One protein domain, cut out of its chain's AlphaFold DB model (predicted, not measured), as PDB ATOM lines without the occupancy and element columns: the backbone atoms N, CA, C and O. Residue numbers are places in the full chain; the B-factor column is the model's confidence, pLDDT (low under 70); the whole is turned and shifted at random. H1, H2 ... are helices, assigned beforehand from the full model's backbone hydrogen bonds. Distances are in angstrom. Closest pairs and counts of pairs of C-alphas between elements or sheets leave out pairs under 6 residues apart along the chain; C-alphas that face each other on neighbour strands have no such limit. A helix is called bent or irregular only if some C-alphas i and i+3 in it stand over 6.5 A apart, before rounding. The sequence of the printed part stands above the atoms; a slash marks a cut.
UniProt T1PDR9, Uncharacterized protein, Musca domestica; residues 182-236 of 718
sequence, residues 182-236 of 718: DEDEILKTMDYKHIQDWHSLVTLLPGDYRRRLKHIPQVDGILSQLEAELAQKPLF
ATOM      1  N   ASP A 182     211.702 200.073 148.744       66.38
ATOM      2  CA  ASP A 182     213.106 199.665 148.704       66.38
ATOM      3  C   ASP A 182     213.473 198.604 149.750       66.38
ATOM      4  O   ASP A 182     214.263 197.718 149.452       66.38
ATOM      5  N   GLU A 183     212.930 198.637 150.972       72.62
ATOM      6  CA  GLU A 183     213.359 197.705 152.026       72.62
ATOM      7  C   GLU A 183     212.863 196.271 151.793       72.62
ATOM      8  O   GLU A 183     213.603 195.312 152.019       72.62
ATOM      9  N   ASP A 184     211.646 196.113 151.268       75.62
ATOM     10  CA  ASP A 184     211.114 194.809 150.878       75.62
ATOM     11  C   ASP A 184     211.760 194.321 149.572       75.62
ATOM     12  O   ASP A 184     211.840 193.117 149.340       75.62
ATOM     13  N   GLU A 185     212.237 195.222 148.712       78.06
ATOM     14  CA  GLU A 185     213.007 194.891 147.505       78.06
ATOM     15  C   GLU A 185     214.460 194.502 147.832       78.06
ATOM     16  O   GLU A 185     214.966 193.511 147.299       78.06
ATOM     17  N   ILE A 186     215.104 195.179 148.786       80.94
ATOM     18  CA  ILE A 186     216.413 194.813 149.349       80.94
ATOM     19  C   ILE A 186     216.334 193.435 150.016       80.94
ATOM     20  O   ILE A 186     217.198 192.591 149.784       80.94
ATOM     21  N   LEU A 187     215.275 193.155 150.784       81.81
ATOM     22  CA  LEU A 187     215.068 191.823 151.356       81.81
ATOM     23  C   LEU A 187     214.878 190.757 150.262       81.81
ATOM     24  O   LEU A 187     215.520 189.713 150.344       81.81
ATOM     25  N   LYS A 188     214.079 191.010 149.217       80.00
ATOM     26  CA  LYS A 188     213.883 190.064 148.092       80.00
ATOM     27  C   LYS A 188     215.137 189.839 147.236       80.00
ATOM     28  O   LYS A 188     215.204 188.841 146.522       80.00
ATOM     29  N   THR A 189     216.109 190.755 147.266       80.81
ATOM     30  CA  THR A 189     217.339 190.687 146.451       80.81
ATOM     31  C   THR A 189     218.571 190.183 147.212       80.81
ATOM     32  O   THR A 189     219.619 189.974 146.597       80.81
ATOM     33  N   MET A 190     218.470 189.938 148.523       81.19
ATOM     34  CA  MET A 190     219.569 189.412 149.345       81.19
ATOM     35  C   MET A 190     219.701 187.882 149.279       81.19
ATOM     36  O   MET A 190     218.712 187.155 149.223       81.19
ATOM     37  N   ASP A 191     220.937 187.366 149.323       83.75
ATOM     38  CA  ASP A 191     221.203 185.928 149.252       83.75
ATOM     39  C   ASP A 191     221.359 185.275 150.637       83.75
ATOM     40  O   ASP A 191     222.428 185.184 151.243       83.75
ATOM     41  N   TYR A 192     220.256 184.721 151.128       89.19
ATOM     42  CA  TYR A 192     220.165 184.094 152.449       89.19
ATOM     43  C   TYR A 192     220.854 182.717 152.580       89.19
ATOM     44  O   TYR A 192     220.573 181.957 153.502       89.19
ATOM     45  N   LYS A 193     221.794 182.379 151.686       86.25
ATOM     46  CA  LYS A 193     222.507 181.081 151.640       86.25
ATOM     47  C   LYS A 193     223.343 180.779 152.889       86.25
ATOM     48  O   LYS A 193     223.765 179.646 153.091       86.25
ATOM     49  N   HIS A 194     223.615 181.800 153.695       88.25
ATOM     50  CA  HIS A 194     224.338 181.701 154.958       88.25
ATOM     51  C   HIS A 194     223.446 181.251 156.133       88.25
ATOM     52  O   HIS A 194     223.970 180.884 157.183       88.25
ATOM     53  N   ILE A 195     222.117 181.262 155.968       90.50
ATOM     54  CA  ILE A 195     221.146 180.859 156.992       90.50
ATOM     55  C   ILE A 195     220.873 179.360 156.847       90.50
ATOM     56  O   ILE A 195     220.268 178.916 155.873       90.50
ATOM     57  N   GLN A 196     221.355 178.584 157.819       86.69
ATOM     58  CA  GLN A 196     221.262 177.118 157.819       86.69
ATOM     59  C   GLN A 196     219.976 176.611 158.490       86.69
ATOM     60  O   GLN A 196     219.389 175.638 158.026       86.69
ATOM     61  N   ASP A 197     219.524 177.285 159.551       92.06
ATOM     62  CA  ASP A 197     218.312 176.942 160.300       92.06
ATOM     63  C   ASP A 197     217.280 178.072 160.199       92.06
ATOM     64  O   ASP A 197     217.320 179.074 160.918       92.06
ATOM     65  N   TRP A 198     216.335 177.888 159.279       90.88
ATOM     66  CA  TRP A 198     215.179 178.765 159.127       90.88
ATOM     67  C   TRP A 198     214.113 178.549 160.197       90.88
ATOM     68  O   TRP A 198     213.348 179.469 160.471       90.88
ATOM     69  N   HIS A 199     214.039 177.366 160.808       87.50
ATOM     70  CA  HIS A 199     212.969 177.021 161.740       87.50
ATOM     71  C   HIS A 199     213.161 177.751 163.069       87.50
ATOM     72  O   HIS A 199     212.259 178.461 163.521       87.50
ATOM     73  N   SER A 200     214.371 177.697 163.630       91.06
ATOM     74  CA  SER A 200     214.744 178.492 164.804       91.06
ATOM     75  C   SER A 200     214.637 179.999 164.527       91.06
ATOM     76  O   SER A 200     214.018 180.734 165.300       91.06
ATOM     77  N   LEU A 201     215.138 180.469 163.375       89.44
ATOM     78  CA  LEU A 201     215.100 181.894 163.028       89.44
ATOM     79  C   LEU A 201     213.667 182.435 162.884       89.44
ATOM     80  O   LEU A 201     213.328 183.437 163.511       89.44
ATOM     81  N   VAL A 202     212.811 181.783 162.091       90.06
ATOM     82  CA  VAL A 202     211.419 182.224 161.875       90.06
ATOM     83  C   VAL A 202     210.626 182.181 163.181       90.06
ATOM     84  O   VAL A 202     209.851 183.103 163.441       90.06
ATOM     85  N   THR A 203     210.873 181.190 164.045       87.69
ATOM     86  CA  THR A 203     210.268 181.116 165.386       87.69
ATOM     87  C   THR A 203     210.575 182.361 166.220       87.69
ATOM     88  O   THR A 203     209.661 182.952 166.797       87.69
ATOM     89  N   LEU A 204     211.836 182.803 166.242       87.56
ATOM     90  CA  LEU A 204     212.290 183.943 167.048       87.56
ATOM     91  C   LEU A 204     211.938 185.318 166.448       87.56
ATOM     92  O   LEU A 204     211.858 186.302 167.183       87.56
ATOM     93  N   LEU A 205     211.724 185.410 165.133       88.31
ATOM     94  CA  LEU A 205     211.398 186.676 164.470       88.31
ATOM     95  C   LEU A 205     209.979 187.180 164.808       88.31
ATOM     96  O   LEU A 205     209.033 186.388 164.809       88.31
ATOM     97  N   PRO A 206     209.779 188.502 165.001       85.88
ATOM     98  CA  PRO A 206     208.445 189.095 165.080       85.88
ATOM     99  C   PRO A 206     207.645 188.875 163.790       85.88
ATOM    100  O   PRO A 206     208.207 188.882 162.692       85.88
ATOM    101  N   GLY A 207     206.319 188.747 163.912       82.75
ATOM    102  CA  GLY A 207     205.428 188.402 162.796       82.75
ATOM    103  C   GLY A 207     205.551 189.309 161.565       82.75
ATOM    104  O   GLY A 207     205.401 188.833 160.444       82.75
ATOM    105  N   ASP A 208     205.887 190.587 161.745       84.19
ATOM    106  CA  ASP A 208     206.088 191.537 160.643       84.19
ATOM    107  C   ASP A 208     207.289 191.165 159.761       84.19
ATOM    108  O   ASP A 208     207.182 191.174 158.534       84.19
ATOM    109  N   TYR A 209     208.399 190.734 160.368       86.00
ATOM    110  CA  TYR A 209     209.566 190.238 159.635       86.00
ATOM    111  C   TYR A 209     209.281 188.898 158.958       86.00
ATOM    112  O   TYR A 209     209.697 188.702 157.817       86.00
ATOM    113  N   ARG A 210     208.513 188.004 159.602       89.06
ATOM    114  CA  ARG A 210     208.088 186.745 158.966       89.06
ATOM    115  C   ARG A 210     207.308 187.020 157.671       89.06
ATOM    116  O   ARG A 210     207.640 186.452 156.636       89.06
ATOM    117  N   ARG A 211     206.346 187.960 157.690       85.75
ATOM    118  CA  ARG A 211     205.562 188.337 156.494       85.75
ATOM    119  C   ARG A 211     206.422 188.921 155.366       85.75
ATOM    120  O   ARG A 211     206.142 188.630 154.207       85.75
ATOM    121  N   ARG A 212     207.476 189.689 155.674       87.12
ATOM    122  CA  ARG A 212     208.432 190.198 154.663       87.12
ATOM    123  C   ARG A 212     209.308 189.082 154.065       87.12
ATOM    124  O   ARG A 212     209.592 189.086 152.866       87.12
ATOM    125  N   LEU A 213     209.682 188.085 154.871       88.88
ATOM    126  CA  LEU A 213     210.509 186.940 154.458       88.88
ATOM    127  C   LEU A 213     209.742 185.808 153.745       88.88
ATOM    128  O   LEU A 213     210.383 184.882 153.254       88.88
ATOM    129  N   LYS A 214     208.408 185.883 153.605       86.00
ATOM    130  CA  LYS A 214     207.589 184.836 152.947       86.00
ATOM    131  C   LYS A 214     207.983 184.506 151.498       86.00
ATOM    132  O   LYS A 214     207.579 183.491 150.954       86.00
ATOM    133  N   HIS A 215     208.754 185.377 150.847       83.81
ATOM    134  CA  HIS A 215     209.265 185.154 149.493       83.81
ATOM    135  C   HIS A 215     210.328 184.034 149.420       83.81
ATOM    136  O   HIS A 215     210.724 183.629 148.329       83.81
ATOM    137  N   ILE A 216     210.801 183.548 150.571       87.62
ATOM    138  CA  ILE A 216     211.764 182.456 150.709       87.62
ATOM    139  C   ILE A 216     210.971 181.154 150.918       87.62
ATOM    140  O   ILE A 216     210.278 181.038 151.930       87.62
ATOM    141  N   PRO A 217     211.071 180.144 150.033       82.62
ATOM    142  CA  PRO A 217     210.199 178.964 150.092       82.62
ATOM    143  C   PRO A 217     210.411 178.112 151.354       82.62
ATOM    144  O   PRO A 217     209.479 177.467 151.825       82.62
ATOM    145  N   GLN A 218     211.608 178.145 151.951       86.19
ATOM    146  CA  GLN A 218     211.863 177.533 153.260       86.19
ATOM    147  C   GLN A 218     211.064 178.225 154.376       86.19
ATOM    148  O   GLN A 218     210.547 177.554 155.263       86.19
ATOM    149  N   VAL A 219     210.946 179.557 154.330       87.62
ATOM    150  CA  VAL A 219     210.226 180.352 155.338       87.62
ATOM    151  C   VAL A 219     208.718 180.178 155.208       87.62
ATOM    152  O   VAL A 219     208.054 180.067 156.230       87.62
ATOM    153  N   ASP A 220     208.184 180.120 153.988       85.75
ATOM    154  CA  ASP A 220     206.739 180.021 153.728       85.75
ATOM    155  C   ASP A 220     206.139 178.693 154.248       85.75
ATOM    156  O   ASP A 220     205.117 178.676 154.944       85.75
ATOM    157  N   GLY A 221     206.844 177.574 154.030       84.44
ATOM    158  CA  GLY A 221     206.461 176.270 154.585       84.44
ATOM    159  C   GLY A 221     206.522 176.217 156.118       84.44
ATOM    160  O   GLY A 221     205.629 175.662 156.758       84.44
ATOM    161  N   ILE A 222     207.536 176.851 156.721       85.94
ATOM    162  CA  ILE A 222     207.657 176.969 158.184       85.94
ATOM    163  C   ILE A 222     206.571 177.894 158.748       85.94
ATOM    164  O   ILE A 222     206.026 177.608 159.809       85.94
ATOM    165  N   LEU A 223     206.232 178.979 158.046       86.75
ATOM    166  CA  LEU A 223     205.192 179.932 158.435       86.75
ATOM    167  C   LEU A 223     203.838 179.248 158.615       86.75
ATOM    168  O   LEU A 223     203.229 179.401 159.668       86.75
ATOM    169  N   SER A 224     203.421 178.442 157.636       80.94
ATOM    170  CA  SER A 224     202.148 177.709 157.683       80.94
ATOM    171  C   SER A 224     202.065 176.760 158.889       80.94
ATOM    172  O   SER A 224     201.044 176.695 159.573       80.94
ATOM    173  N   GLN A 225     203.160 176.054 159.198       82.56
ATOM    174  CA  GLN A 225     203.239 175.173 160.369       82.56
ATOM    175  C   GLN A 225     203.250 175.966 161.687       82.56
ATOM    176  O   GLN A 225     202.590 175.588 162.655       82.56
ATOM    177  N   LEU A 226     203.999 177.068 161.732       82.31
ATOM    178  CA  LEU A 226     204.213 177.858 162.939       82.31
ATOM    179  C   LEU A 226     203.021 178.757 163.281       82.31
ATOM    180  O   LEU A 226     202.806 179.046 164.452       82.31
ATOM    181  N   GLU A 227     202.220 179.180 162.305       81.12
ATOM    182  CA  GLU A 227     200.960 179.888 162.548       81.12
ATOM    183  C   GLU A 227     199.921 178.958 163.196       81.12
ATOM    184  O   GLU A 227     199.305 179.331 164.196       81.12
ATOM    185  N   ALA A 228     199.824 177.707 162.728       78.12
ATOM    186  CA  ALA A 228     199.008 176.676 163.369       78.12
ATOM    187  C   ALA A 228     199.498 176.341 164.794       78.12
ATOM    188  O   ALA A 228     198.695 176.267 165.723       78.12
ATOM    189  N   GLU A 229     200.810 176.189 164.999       76.12
ATOM    190  CA  GLU A 229     201.382 175.910 166.325       76.12
ATOM    191  C   GLU A 229     201.230 177.104 167.292       76.12
ATOM    192  O   GLU A 229     200.955 176.921 168.477       76.12
ATOM    193  N   LEU A 230     201.361 178.342 166.806       69.94
ATOM    194  CA  LEU A 230     201.221 179.549 167.624       69.94
ATOM    195  C   LEU A 230     199.761 179.826 168.014       69.94
ATOM    196  O   LEU A 230     199.526 180.361 169.094       69.94
ATOM    197  N   ALA A 231     198.795 179.413 167.187       66.69
ATOM    198  CA  ALA A 231     197.372 179.418 167.531       66.69
ATOM    199  C   ALA A 231     196.993 178.349 168.581       66.69
ATOM    200  O   ALA A 231     195.989 178.508 169.272       66.69
ATOM    201  N   GLN A 232     197.793 177.284 168.712       65.44
ATOM    202  CA  GLN A 232     197.633 176.221 169.718       65.44
ATOM    203  C   GLN A 232     198.442 176.477 171.006       65.44
ATOM    204  O   GLN A 232     198.167 175.876 172.045       65.44
ATOM    205  N   LYS A 233     199.452 177.360 170.973       64.69
ATOM    206  CA  LYS A 233     200.292 177.662 172.142       64.69
ATOM    207  C   LYS A 233     199.485 178.390 173.231       64.69
ATOM    208  O   LYS A 233     198.927 179.456 172.966       64.69
ATOM    209  N   PRO A 234     199.443 177.866 174.472       62.94
ATOM    210  CA  PRO A 234     198.636 178.450 175.538       62.94
ATOM    211  C   PRO A 234     199.153 179.840 175.920       62.94
ATOM    212  O   PRO A 234     200.356 180.104 175.868       62.94
ATOM    213  N   LEU A 235     198.256 180.731 176.360       57.69
ATOM    214  CA  LEU A 235     198.570 182.156 176.548       57.69
ATOM    215  C   LEU A 235     199.720 182.442 177.534       57.69
ATOM    216  O   LEU A 235     200.297 183.521 177.462       57.69
ATOM    217  N   PHE A 236     200.092 181.509 178.418       59.00
ATOM    218  CA  PHE A 236     201.252 181.672 179.306       59.00
ATOM    219  C   PHE A 236     202.610 181.511 178.593       59.00
ATOM    220  O   PHE A 236     203.624 181.976 179.107       59.00
TER     221      PHE A 236
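AT A GLANCE: This is residues 182 to 236 of the 718 residues of an uncharacterized protein of Musca domestica (UniProt T1PDR9). One long helix, H4, has two short helices, H2 and H3, packed on its first part, the three centres making a triangle, and a fourth short helix, H1, sits against H3 at one end of the domain. At the other end residues 231 to 236, of which 231 and 232 belong to H4, stick out free. The printed part has 55 residues with four named helices, in the order H1, H2, H3, H4, and no named strand, and its class is all helix. It is only just compact, close to loose, with a radius of gyration of the C-alphas of 12.1 A, and elongated, spanning 36 by 23 by 16 A.

HOW THE PARTS SIT: Begin with H4, residues 217 to 232, which has a kink of 27 degrees near residue 225 but is not bent. H2, residues 198 to 204, touches it at a steep tilt of 41 degrees, the same way; look at His 199 and Ile 222, whose C-alphas are the closest at 6.4 A. H3, residues 207 to 213, touches H4 with H4's residues 219 to 223 alone; the closest C-alphas, those of Leu 213 and Val 219, are 6.7 A apart. H3 and H4 are a helical hairpin, opposite ways at a shallow tilt of 17 degrees. H2 and H3 are close but not clearly touching, with the C-alphas of Val 202 and Arg 210 the closest at 6.3 A. Farther out, H1, residues 182 to 189, touches H3 at a steep tilt of 56 degrees, the same way; its Asp 184 and Arg 212 have the closest C-alphas, 6.5 A apart. H1 is apart from H4 and from H2. The helix packing is mostly crossed, with helices at steep tilts, but only just: 1 of 3 touching pairs is at a shallow tilt. In H1, H2 and H3 every O i to N i+4 pair is within hydrogen-bond range; in H4 11 of 12 are.

IN THESE COORDINATES: Find C-alpha 217 at (210.199, 178.964, 150.092); from there H4 runs 23.5 A to C-alpha 232 at (197.633, 176.221, 169.718). H2 and H3 each measure 9.9 A from first to last C-alpha. H1 begins at C-alpha 182, (213.106, 199.665, 148.704), and measures 10.2 A.

THE WHOLE: The two C-alphas farthest apart, those of Thr 189 and Phe 236, are 37.7 A apart. The printed part has no cut. The links H2 to H3 and H3 to H4 are tight, the link H1 to H2 is short, and no link is long. The mean pLDDT of the printed part is 81.8; look for values under 70 at residue 182 and residues 230 to 236.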